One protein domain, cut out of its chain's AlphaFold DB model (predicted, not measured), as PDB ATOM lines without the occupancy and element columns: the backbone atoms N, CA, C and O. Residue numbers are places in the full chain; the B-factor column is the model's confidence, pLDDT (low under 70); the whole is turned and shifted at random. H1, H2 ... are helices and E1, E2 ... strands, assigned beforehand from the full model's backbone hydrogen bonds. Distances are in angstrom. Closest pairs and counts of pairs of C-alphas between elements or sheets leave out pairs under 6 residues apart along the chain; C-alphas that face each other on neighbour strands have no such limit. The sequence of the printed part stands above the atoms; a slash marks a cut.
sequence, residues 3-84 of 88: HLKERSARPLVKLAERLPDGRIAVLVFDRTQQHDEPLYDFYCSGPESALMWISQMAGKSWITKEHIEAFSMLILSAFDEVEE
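What this domain is: This is residues 3 to 84 of the 88 residues of an uncharacterized protein of Stenotrophomonas maltophilia (UniProt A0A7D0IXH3). A long helix, H3, covers one face of a three-stranded sheet, with H2 folded back against it near the E3 edge. Short H1 lies away from them at one end. The 82 printed residues include H1, E1, E2, E3, H2, H3 in chain order; E1-E2-E3 is an antiparallel meander, each strand pairing with the one before. The class is mixed, in two layers, helices on one sheet face; it is compact, radius of gyration of the C-alphas 13.0 A, spanning 41 by 24 by 18 A.

Where its parts are: E1 is residues 13 to 18, 14.6 A; E2 24 to 28, 12.9 A; E3 40 to 44, 12.3 A. H3, 65 to 83, 27.6 A, ends at C-alpha 83 (83.464, 23.981, 99.881). H2 is 47 to 57, 15.3 A; H1, 3 to 7, 6.6 A, begins at C-alpha 3 (59.294, 38.488, 70.379).

How they stand to each other: In hairpins E1-E2 and E2-E3, N 14 and O 27 are 2.9 A apart, N 26 and O 42 2.8 A, within hydrogen-bond range. H3 is on the sheet over E1 and E2, height 9.3 A, along E2 at 17 degrees on the local plane; the closest C-alphas of E1 and H3 are Val 13 and Phe 71, 6.1 A. H2 is on the sheet; the closest C-alphas of E3 and H2 are Cys 44 and Ala 50, 6.0 A. Helical hairpin H2-H3 only just touches, with 3 pairs of C-alphas within 8 A, H3 by residues 68 to 75 alone, closest C-alphas Ile 54 and Ile 68, 6.7 A, a shallow tilt of 19 degrees, opposite ways. H1 is not on the sheet. Every O i to N i+4 pair is within hydrogen-bond range in H2, 14 of 15 in H3, 0 of 1 in H1, where O i to N i+3 gives 0 of 2.

The domain as a whole: The C-alphas farthest apart, His 3 and Glu 84, are 41.0 A apart. The printed part has no cut; link E2 to E3 is long, 11 residues. pLDDT is under 70 at residues 3 to 9, 35 to 36 and 82 to 84.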
ATOM      1  N   HIS A   3      57.858  38.213  70.179       45.31
ATOM      2  CA  HIS A   3      59.294  38.488  70.379       45.31
ATOM      3  C   HIS A   3      59.716  38.912  71.801       45.31
ATOM      4  O   HIS A   3      60.892  38.816  72.144       45.31
ATOM      5  N   LEU A   4      58.791  39.384  72.648       47.19
ATOM      6  CA  LEU A   4      59.126  39.789  74.021       47.19
ATOM      7  C   LEU A   4      59.270  38.581  74.964       47.19
ATOM      8  O   LEU A   4      60.067  38.627  75.897       47.19
ATOM      9  N   LYS A   5      58.519  37.498  74.713       44.91
ATOM     10  CA  LYS A   5      58.534  36.292  75.555       44.91
ATOM     11  C   LYS A   5      59.783  35.438  75.325       44.91
ATOM     12  O   LYS A   5      60.349  34.952  76.296       44.91
ATOM     13  N   GLU A   6      60.269  35.330  74.087       45.78
ATOM     14  CA  GLU A   6      61.514  34.601  73.777       45.78
ATOM     15  C   GLU A   6      62.769  35.313  74.313       45.78
ATOM     16  O   GLU A   6      63.690  34.661  74.798       45.78
ATOM     17  N   ARG A   7      62.792  36.658  74.338       51.66
ATOM     18  CA  ARG A   7      63.883  37.430  74.972       51.66
ATOM     19  C   ARG A   7      64.021  37.162  76.474       51.66
ATOM     20  O   ARG A   7      65.123  37.273  76.997       51.66
ATOM     21  N   SER A   8      62.931  36.798  77.149       52.56
ATOM     22  CA  SER A   8      62.913  36.518  78.588       52.56
ATOM     23  C   SER A   8      63.476  35.139  78.959       52.56
ATOM     24  O   SER A   8      63.746  34.911  80.134       52.56
ATOM     25  N   ALA A   9      63.651  34.231  77.992       61.28
ATOM     26  CA  ALA A   9      64.189  32.889  78.229       61.28
ATOM     27  C   ALA A   9      65.728  32.836  78.180       61.28
ATOM     28  O   ALA A   9      66.323  31.846  78.599       61.28
ATOM     29  N   ARG A  10      66.378  33.893  77.670       72.56
ATOM     30  CA  ARG A  10      67.835  33.935  77.511       72.56
ATOM     31  C   ARG A  10      68.519  34.306  78.835       72.56
ATOM     32  O   ARG A  10      68.160  35.334  79.430       72.56
ATOM     33  N   PRO A  11      69.478  33.488  79.315       83.62
ATOM     34  CA  PRO A  11      70.184  33.765  80.557       83.62
ATOM     35  C   PRO A  11      71.031  35.030  80.402       83.62
ATOM     36  O   PRO A  11      71.626  35.257  79.357       83.62
ATOM     37  N   LEU A  12      71.085  35.858  81.444       90.38
ATOM     38  CA  LEU A  12      71.955  37.044  81.487       90.38
ATOM     39  C   LEU A  12      73.420  36.661  81.671       90.38
ATOM     40  O   LEU A  12      74.327  37.264  81.100       90.38
ATOM     41  N   VAL A  13      73.616  35.631  82.482       92.25
ATOM     42  CA  VAL A  13      74.894  35.010  82.773       92.25
ATOM     43  C   VAL A  13      74.695  33.511  82.903       92.25
ATOM     44  O   VAL A  13      73.631  33.050  83.322       92.25
ATOM     45  N   LYS A  14      75.717  32.746  82.533       92.81
ATOM     46  CA  LYS A  14      75.708  31.286  82.601       92.81
ATOM     47  C   LYS A  14      77.083  30.779  83.014       92.81
ATOM     48  O   LYS A  14      78.088  31.283  82.525       92.81
ATOM     49  N   LEU A  15      77.126  29.754  83.858       92.75
ATOM     50  CA  LEU A  15      78.355  29.029  84.161       92.75
ATOM     51  C   LEU A  15      78.728  28.205  82.922       92.75
ATOM     52  O   LEU A  15      77.923  27.393  82.460       92.75
ATOM     53  N   ALA A  16      79.907  28.457  82.360       91.81
ATOM     54  CA  ALA A  16      80.448  27.665  81.259       91.81
ATOM     55  C   ALA A  16      81.069  26.377  81.795       91.81
ATOM     56  O   ALA A  16      80.633  25.285  81.443       91.81
ATOM     57  N   GLU A  17      82.063  26.519  82.666       91.75
ATOM     58  CA  GLU A  17      82.837  25.407  83.202       91.75
ATOM     59  C   GLU A  17      83.501  25.774  84.532       91.75
ATOM     60  O   GLU A  17      83.682  26.950  84.863       91.75
ATOM     61  N   ARG A  18      83.875  24.742  85.293       92.31
ATOM     62  CA  ARG A  18      84.786  24.857  86.434       92.31
ATOM     63  C   ARG A  18      86.156  24.384  85.986       92.31
ATOM     64  O   ARG A  18      86.293  23.252  85.527       92.31
ATOM     65  N   LEU A  19      87.152  25.246  86.115       90.00
ATOM     66  CA  LEU A  19      88.515  24.928  85.731       90.00
ATOM     67  C   LEU A  19      89.213  24.094  86.819       90.00
ATOM     68  O   LEU A  19      88.908  24.252  88.004       90.00
ATOM     69  N   PRO A  20      90.190  23.240  86.450       88.19
ATOM     70  CA  PRO A  20      90.939  22.423  87.410       88.19
ATOM     71  C   PRO A  20      91.697  23.229  88.474       88.19
ATOM     72  O   PRO A  20      92.041  22.692  89.521       88.19
ATOM     73  N   ASP A  21      91.970  24.506  88.205       89.00
ATOM     74  CA  ASP A  21      92.635  25.432  89.124       89.00
ATOM     75  C   ASP A  21      91.665  26.176  90.062       89.00
ATOM     76  O   ASP A  21      92.072  27.096  90.767       89.00
ATOM     77  N   GLY A  22      90.385  25.786  90.074       86.62
ATOM     78  CA  GLY A  22      89.360  26.352  90.949       86.62
ATOM     79  C   GLY A  22      88.686  27.612  90.405       86.62
ATOM     80  O   GLY A  22      87.801  28.157  91.062       86.62
ATOM     81  N   ARG A  23      89.056  28.084  89.209       92.94
ATOM     82  CA  ARG A  23      88.366  29.210  88.569       92.94
ATOM     83  C   ARG A  23      87.010  28.792  87.999       92.94
ATOM     84  O   ARG A  23      86.846  27.697  87.466       92.94
ATOM     85  N   ILE A  24      86.049  29.708  88.042       93.62
ATOM     86  CA  ILE A  24      84.710  29.550  87.469       93.62
ATOM     87  C   ILE A  24      84.625  30.369  86.183       93.62
ATOM     88  O   ILE A  24      84.712  31.597  86.225       93.62
ATOM     89  N   ALA A  25      84.444  29.704  85.044       93.31
ATOM     90  CA  ALA A  25      84.212  30.367  83.770       93.31
ATOM     91  C   ALA A  25      82.735  30.768  83.642       93.31
ATOM     92  O   ALA A  25      81.829  29.949  83.827       93.31
ATOM     93  N   VAL A  26      82.487  32.029  83.303       93.62
ATOM     94  CA  VAL A  26      81.153  32.622  83.186       93.62
ATOM     95  C   VAL A  26      80.992  33.275  81.823       93.62
ATOM     96  O   VAL A  26      81.848  34.034  81.380       93.62
ATOM     97  N   LEU A  27      79.858  33.004  81.188       93.19
ATOM     98  CA  LEU A  27      79.409  33.631  79.953       93.19
ATOM     99  C   LEU A  27      78.409  34.737  80.270       93.19
ATOM    100  O   LEU A  27      77.540  34.537  81.118       93.19
ATOM    101  N   VAL A  28      78.499  35.865  79.566       91.69
ATOM    102  CA  VAL A  28      77.621  37.034  79.747       91.69
ATOM    103  C   VAL A  28      76.950  37.392  78.421       91.69
ATOM    104  O   VAL A  28      77.623  37.493  77.394       91.69
ATOM    105  N   PHE A  29      75.636  37.613  78.442       90.56
ATOM    106  CA  PHE A  29      74.822  37.780  77.235       90.56
ATOM    107  C   PHE A  29      74.181  39.165  77.168       90.56
ATOM    108  O   PHE A  29      73.533  39.597  78.117       90.56
ATOM    109  N   ASP A  30      74.284  39.834  76.020       87.44
ATOM    110  CA  ASP A  30      73.620  41.117  75.787       87.44
ATOM    111  C   ASP A  30      72.214  40.923  75.221       87.44
ATOM    112  O   ASP A  30      72.010  40.512  74.078       87.44
ATOM    113  N   ARG A  31      71.211  41.294  76.019       80.12
ATOM    114  CA  ARG A  31      69.794  41.218  75.632       80.12
ATOM    115  C   ARG A  31      69.391  42.194  74.525       80.12
ATOM    116  O   ARG A  31      68.243  42.122  74.064       80.12
ATOM    117  N   THR A  32      70.244  43.143  74.150       80.56
ATOM    118  CA  THR A  32      70.022  44.037  73.008       80.56
ATOM    119  C   THR A  32      70.349  43.355  71.681       80.56
ATOM    120  O   THR A  32      69.785  43.739  70.655       80.56
ATOM    121  N   GLN A  33      71.165  42.295  71.695       80.00
ATOM    122  CA  GLN A  33      71.550  41.565  70.493       80.00
ATOM    123  C   GLN A  33      70.569  40.429  70.158       80.00
ATOM    124  O   GLN A  33      69.911  39.824  71.016       80.00
ATOM    125  N   GLN A  34      70.435  40.157  68.856       70.81
ATOM    126  CA  GLN A  34      69.588  39.073  68.344       70.81
ATOM    127  C   GLN A  34      70.306  37.719  68.312       70.81
ATOM    128  O   GLN A  34      69.640  36.702  68.161       70.81
ATOM    129  N   HIS A  35      71.630  37.706  68.471       69.00
ATOM    130  CA  HIS A  35      72.433  36.487  68.478       69.00
ATOM    131  C   HIS A  35      72.509  35.880  69.884       69.00
ATOM    132  O   HIS A  35      72.359  36.586  70.883       69.00
ATOM    133  N   ASP A  36      72.742  34.568  69.938       68.19
ATOM    134  CA  ASP A  36      72.858  33.783  71.177       68.19
ATOM    135  C   ASP A  36      74.316  33.550  71.596       68.19
ATOM    136  O   ASP A  36      74.618  32.688  72.422       68.19
ATOM    137  N   GLU A  37      75.233  34.331  71.031       79.69
ATOM    138  CA  GLU A  37      76.643  34.274  71.383       79.69
ATOM    139  C   GLU A  37      76.914  35.115  72.639       79.69
ATOM    140  O   GLU A  37      76.410  36.237  72.765       79.69
ATOM    141  N   PRO A  38      77.700  34.590  73.592       81.56
ATOM    142  CA  PRO A  38      78.137  35.377  74.727       81.56
ATOM    143  C   PRO A  38      79.111  36.456  74.254       81.56
ATOM    144  O   PRO A  38      79.995  36.209  73.441       81.56
ATOM    145  N   LEU A  39      78.971  37.659  74.799       81.62
ATOM    146  CA  LEU A  39      79.861  38.774  74.471       81.62
ATOM    147  C   LEU A  39      81.156  38.763  75.275       81.62
ATOM    148  O   LEU A  39      82.130  39.392  74.872       81.62
ATOM    149  N   TYR A  40      81.136  38.113  76.437       78.62
ATOM    150  CA  TYR A  40      82.273  38.050  77.343       78.62
ATOM    151  C   TYR A  40      82.346  36.677  77.991       78.62
ATOM    152  O   TYR A  40      81.338  36.171  78.496       78.62
ATOM    153  N   ASP A  41      83.556  36.135  78.025       80.75
ATOM    154  CA  ASP A  41      83.984  35.068  78.910       80.75
ATOM    155  C   ASP A  41      84.800  35.673  80.062       80.75
ATOM    156  O   ASP A  41      85.687  36.506  79.877       80.75
ATOM    157  N   PHE A  42      84.454  35.312  81.294       88.31
ATOM    158  CA  PHE A  42      85.170  35.759  82.483       88.31
ATOM    159  C   PHE A  42      85.519  34.575  83.372       88.31
ATOM    160  O   PHE A  42      84.667  33.737  83.653       88.31
ATOM    161  N   TYR A  43      86.756  34.545  83.862       91.50
ATOM    162  CA  TYR A  43      87.249  33.512  84.766       91.50
ATOM    163  C   TYR A  43      87.328  34.085  86.180       91.50
ATOM    164  O   TYR A  43      88.275  34.791  86.527       91.50
ATOM    165  N   CYS A  44      86.319  33.790  86.993       93.25
ATOM    166  CA  CYS A  44      86.251  34.219  88.381       93.25
ATOM    167  C   CYS A  44      87.105  33.292  89.252       93.25
ATOM    168  O   CYS A  44      86.834  32.097  89.332       93.25
ATOM    169  N   SER A  45      88.132  33.828  89.905       93.81
ATOM    170  CA  SER A  45      89.028  33.099  90.813       93.81
ATOM    171  C   SER A  45      88.702  33.304  92.296       93.81
ATOM    172  O   SER A  45      89.410  32.783  93.149       93.81
ATOM    173  N   GLY A  46      87.676  34.099  92.616       91.38
ATOM    174  CA  GLY A  46      87.272  34.406  93.989       91.38
ATOM    175  C   GLY A  46      86.713  35.825  94.161       91.38
ATOM    176  O   GLY A  46      86.517  36.537  93.167       91.38
ATOM    177  N   PRO A  47      86.477  36.270  95.412       92.50
ATOM    178  CA  PRO A  47      85.762  37.516  95.709       92.50
ATOM    179  C   PRO A  47      86.361  38.773  95.068       92.50
ATOM    180  O   PRO A  47      85.628  39.596  94.524       92.50
ATOM    181  N   GLU A  48      87.690  38.912  95.066       94.62
ATOM    182  CA  GLU A  48      88.364  40.066  94.451       94.62
ATOM    183  C   GLU A  48      88.128  40.116  92.936       94.62
ATOM    184  O   GLU A  48      87.748  41.153  92.392       94.62
ATOM    185  N   SER A  49      88.260  38.975  92.255       94.81
ATOM    186  CA  SER A  49      87.990  38.884  90.819       94.81
ATOM    187  C   SER A  49      86.524  39.184  90.483       94.81
ATOM    188  O   SER A  49      86.249  39.875  89.503       94.81
ATOM    189  N   ALA A  50      85.584  38.762  91.336       94.62
ATOM    190  CA  ALA A  50      84.169  39.076  91.179       94.62
ATOM    191  C   ALA A  50      83.910  40.589  91.290       94.62
ATOM    192  O   ALA A  50      83.195  41.154  90.462       94.62
ATOM    193  N   LEU A  51      84.535  41.269  92.258       95.19
ATOM    194  CA  LEU A  51      84.438  42.726  92.403       95.19
ATOM    195  C   LEU A  51      85.063  43.471  91.218       95.19
ATOM    196  O   LEU A  51      84.480  44.447  90.738       95.19
ATOM    197  N   MET A  52      86.206  43.000  90.706       94.69
ATOM    198  CA  MET A  52      86.811  43.557  89.491       94.69
ATOM    199  C   MET A  52      85.864  43.449  88.294       94.69
ATOM    200  O   MET A  52      85.681  44.429  87.573       94.69
ATOM    201  N   TRP A  53      85.216  42.295  88.108       93.94
ATOM    202  CA  TRP A  53      84.224  42.120  87.049       93.94
ATOM    203  C   TRP A  53      83.057  43.098  87.210       93.94
ATOM    204  O   TRP A  53      82.721  43.802  86.259       93.94
ATOM    205  N   ILE A  54      82.485  43.222  88.416       93.19
ATOM    206  CA  ILE A  54      81.377  44.156  88.682       93.19
ATOM    207  C   ILE A  54      81.787  45.593  88.334       93.19
ATOM    208  O   ILE A  54      81.048  46.287  87.636       93.19
ATOM    209  N   SER A  55      82.975  46.025  88.766       93.81
ATOM    210  CA  SER A  55      83.501  47.362  88.472       93.81
ATOM    211  C   SER A  55      83.644  47.611  86.965       93.81
ATOM    212  O   SER A  55      83.233  48.664  86.474       93.81
ATOM    213  N   GLN A  56      84.158  46.633  86.213       91.62
ATOM    214  CA  GLN A  56      84.326  46.734  84.761       91.62
ATOM    215  C   GLN A  56      82.991  46.716  84.002       91.62
ATOM    216  O   GLN A  56      82.846  47.392  82.981       91.62
ATOM    217  N   MET A  57      82.017  45.930  84.466       91.25
ATOM    218  CA  MET A  57      80.730  45.775  83.789       91.25
ATOM    219  C   MET A  57      79.762  46.918  84.082       91.25
ATOM    220  O   MET A  57      78.994  47.283  83.197       91.25
ATOM    221  N   ALA A  58      79.828  47.531  85.266       87.50
ATOM    222  CA  ALA A  58      78.948  48.636  85.650       87.50
ATOM    223  C   ALA A  58      79.028  49.851  84.705       87.50
ATOM    224  O   ALA A  58      78.070  50.614  84.602       87.50
ATOM    225  N   GLY A  59      80.148  50.028  83.994       87.62
ATOM    226  CA  GLY A  59      80.317  51.091  82.999       87.62
ATOM    227  C   GLY A  59      79.714  50.795  81.620       87.62
ATOM    228  O   GLY A  59      79.720  51.673  80.758       87.62
ATOM    229  N   LYS A  60      79.220  49.576  81.365       90.31
ATOM    230  CA  LYS A  60      78.716  49.173  80.044       90.31
ATOM    231  C   LYS A  60      77.221  49.456  79.928       90.31
ATOM    232  O   LYS A  60      76.431  48.995  80.741       90.31
ATOM    233  N   SER A  61      76.819  50.145  78.861       89.88
ATOM    234  CA  SER A  61      75.431  50.591  78.643       89.88
ATOM    235  C   SER A  61      74.396  49.467  78.509       89.88
ATOM    236  O   SER A  61      73.212  49.703  78.734       89.88
ATOM    237  N   TRP A  62      74.821  48.260  78.134       89.31
ATOM    238  CA  TRP A  62      73.954  47.090  77.972       89.31
ATOM    239  C   TRP A  62      73.902  46.195  79.224       89.31
ATOM    240  O   TRP A  62      73.036  45.323  79.323       89.31
ATOM    241  N   ILE A  63      74.789  46.426  80.200       91.94
ATOM    242  CA  ILE A  63      74.768  45.732  81.488       91.94
ATOM    243  C   ILE A  63      73.698  46.370  82.369       91.94
ATOM    244  O   ILE A  63      73.654  47.580  82.576       91.94
ATOM    245  N   THR A  64      72.834  45.529  82.925       92.44
ATOM    246  CA  THR A  64      71.760  45.946  83.834       92.44
ATOM    247  C   THR A  64      72.022  45.448  85.250       92.44
ATOM    248  O   THR A  64      72.818  44.532  85.464       92.44
ATOM    249  N   LYS A  65      71.281  45.987  86.225       92.12
ATOM    250  CA  LYS A  65      71.279  45.477  87.605       92.12
ATOM    251  C   LYS A  65      71.023  43.965  87.665       92.12
ATOM    252  O   LYS A  65      71.699  43.269  88.410       92.12
ATOM    253  N   GLU A  66      70.116  43.459  86.829       92.38
ATOM    254  CA  GLU A  66      69.790  42.029  86.760       92.38
ATOM    255  C   GLU A  66      71.003  41.168  86.370       92.38
ATOM    256  O   GLU A  66      71.122  40.042  86.845       92.38
ATOM    257  N   HIS A  67      71.932  41.677  85.547       93.50
ATOM    258  CA  HIS A  67      73.167  40.950  85.229       93.50
ATOM    259  C   HIS A  67      74.065  40.838  86.456       93.50
ATOM    260  O   HIS A  67      74.622  39.775  86.709       93.50
ATOM    261  N   ILE A  68      74.199  41.928  87.216       94.56
ATOM    262  CA  ILE A  68      75.028  41.969  88.422       94.56
ATOM    263  C   ILE A  68      74.458  41.037  89.493       94.56
ATOM    264  O   ILE A  68      75.201  40.268  90.099       94.56
ATOM    265  N   GLU A  69      73.141  41.061  89.697       94.44
ATOM    266  CA  GLU A  69      72.443  40.158  90.616       94.44
ATOM    267  C   GLU A  69      72.604  38.695  90.192       94.44
ATOM    268  O   GLU A  69      73.015  37.863  91.001       94.44
ATOM    269  N   ALA A  70      72.350  38.382  88.916       93.56
ATOM    270  CA  ALA A  70      72.488  37.029  88.390       93.56
ATOM    271  C   ALA A  70      73.937  36.522  88.474       93.56
ATOM    272  O   ALA A  70      74.159  35.374  88.853       93.56
ATOM    273  N   PHE A  71      74.924  37.375  88.184       94.75
ATOM    274  CA  PHE A  71      76.343  37.045  88.325       94.75
ATOM    275  C   PHE A  71      76.695  36.755  89.782       94.75
ATOM    276  O   PHE A  71      77.321  35.740  90.073       94.75
ATOM    277  N   SER A  72      76.252  37.613  90.700       93.75
ATOM    278  CA  SER A  72      76.564  37.479  92.124       93.75
ATOM    279  C   SER A  72      75.993  36.183  92.700       93.75
ATOM    280  O   SER A  72      76.710  35.444  93.366       93.75
ATOM    281  N   MET A  73      74.729  35.866  92.390       94.25
ATOM    282  CA  MET A  73      74.094  34.611  92.811       94.25
ATOM    283  C   MET A  73      74.802  33.384  92.227       94.25
ATOM    284  O   MET A  73      75.049  32.417  92.945       94.25
ATOM    285  N   LEU A  74      75.165  33.437  90.942       94.25
ATOM    286  CA  LEU A  74      75.861  32.347  90.266       94.25
ATOM    287  C   LEU A  74      77.234  32.078  90.883       94.25
ATOM    288  O   LEU A  74      77.560  30.928  91.149       94.25
ATOM    289  N   ILE A  75      78.029  33.123  91.126       94.12
ATOM    290  CA  ILE A  75      79.368  32.988  91.705       94.12
ATOM    291  C   ILE A  75      79.308  32.482  93.149       94.12
ATOM    292  O   ILE A  75      80.084  31.596  93.496       94.12
ATOM    293  N   LEU A  76      78.377  32.989  93.966       92.38
ATOM    294  CA  LEU A  76      78.192  32.510  95.339       92.38
ATOM    295  C   LEU A  76      77.867  31.012  95.367       92.38
ATOM    296  O   LEU A  76      78.569  30.260  96.032       92.38
ATOM    297  N   SER A  77      76.876  30.571  94.585       91.44
ATOM    298  CA  SER A  77      76.522  29.146  94.477       91.44
ATOM    299  C   SER A  77      77.688  28.310  93.948       91.44
ATOM    300  O   SER A  77      77.949  27.211  94.428       91.44
ATOM    301  N   ALA A  78      78.408  28.827  92.948       89.31
ATOM    302  CA  ALA A  78      79.466  28.080  92.295       89.31
ATOM    303  C   ALA A  78      80.639  27.775  93.234       89.31
ATOM    304  O   ALA A  78      81.171  26.668  93.144       89.31
ATOM    305  N   PHE A  79      81.017  28.719  94.104       86.25
ATOM    306  CA  PHE A  79      82.077  28.527  95.097       86.25
ATOM    307  C   PHE A  79      81.613  27.745  96.334       86.25
ATOM    308  O   PHE A  79      82.388  26.936  96.830       86.25
ATOM    309  N   ASP A  80      80.366  27.904  96.781       85.69
ATOM    310  CA  ASP A  80      79.814  27.144  97.920       85.69
ATOM    311  C   ASP A  80      79.802  25.626  97.636       85.69
ATOM    312  O   ASP A  80      80.255  24.810  98.435       85.69
ATOM    313  N   GLU A  81      79.434  25.231  96.414       75.88
ATOM    314  CA  GLU A  81      79.497  23.831  95.960       75.88
ATOM    315  C   GLU A  81      80.925  23.242  95.901       75.88
ATOM    316  O   GLU A  81      81.081  22.029  95.757       75.88
ATOM    317  N   VAL A  82      81.972  24.071  95.958       62.41
ATOM    318  CA  VAL A  82      83.375  23.618  96.033       62.41
ATOM    319  C   VAL A  82      83.813  23.419  97.488       62.41
ATOM    320  O   VAL A  82      84.720  22.625  97.740       62.41
ATOM    321  N   GLU A  83      83.165  24.084  98.447       58.44
ATOM    322  CA  GLU A  83      83.464  23.981  99.881       58.44
ATOM    323  C   GLU A  83      82.742  22.805 100.578       58.44
ATOM    324  O   GLU A  83      83.176  22.360 101.643       58.44
ATOM    325  N   GLU A  84      81.731  22.199  99.941       53.50
ATOM    326  CA  GLU A  84      80.989  21.021 100.430       53.50
ATOM    327  C   GLU A  84      81.525  19.602 100.035       53.50
ATOM    328  O   GLU A  84      80.713  18.694  99.853       53.50
TER     329      GLU A  84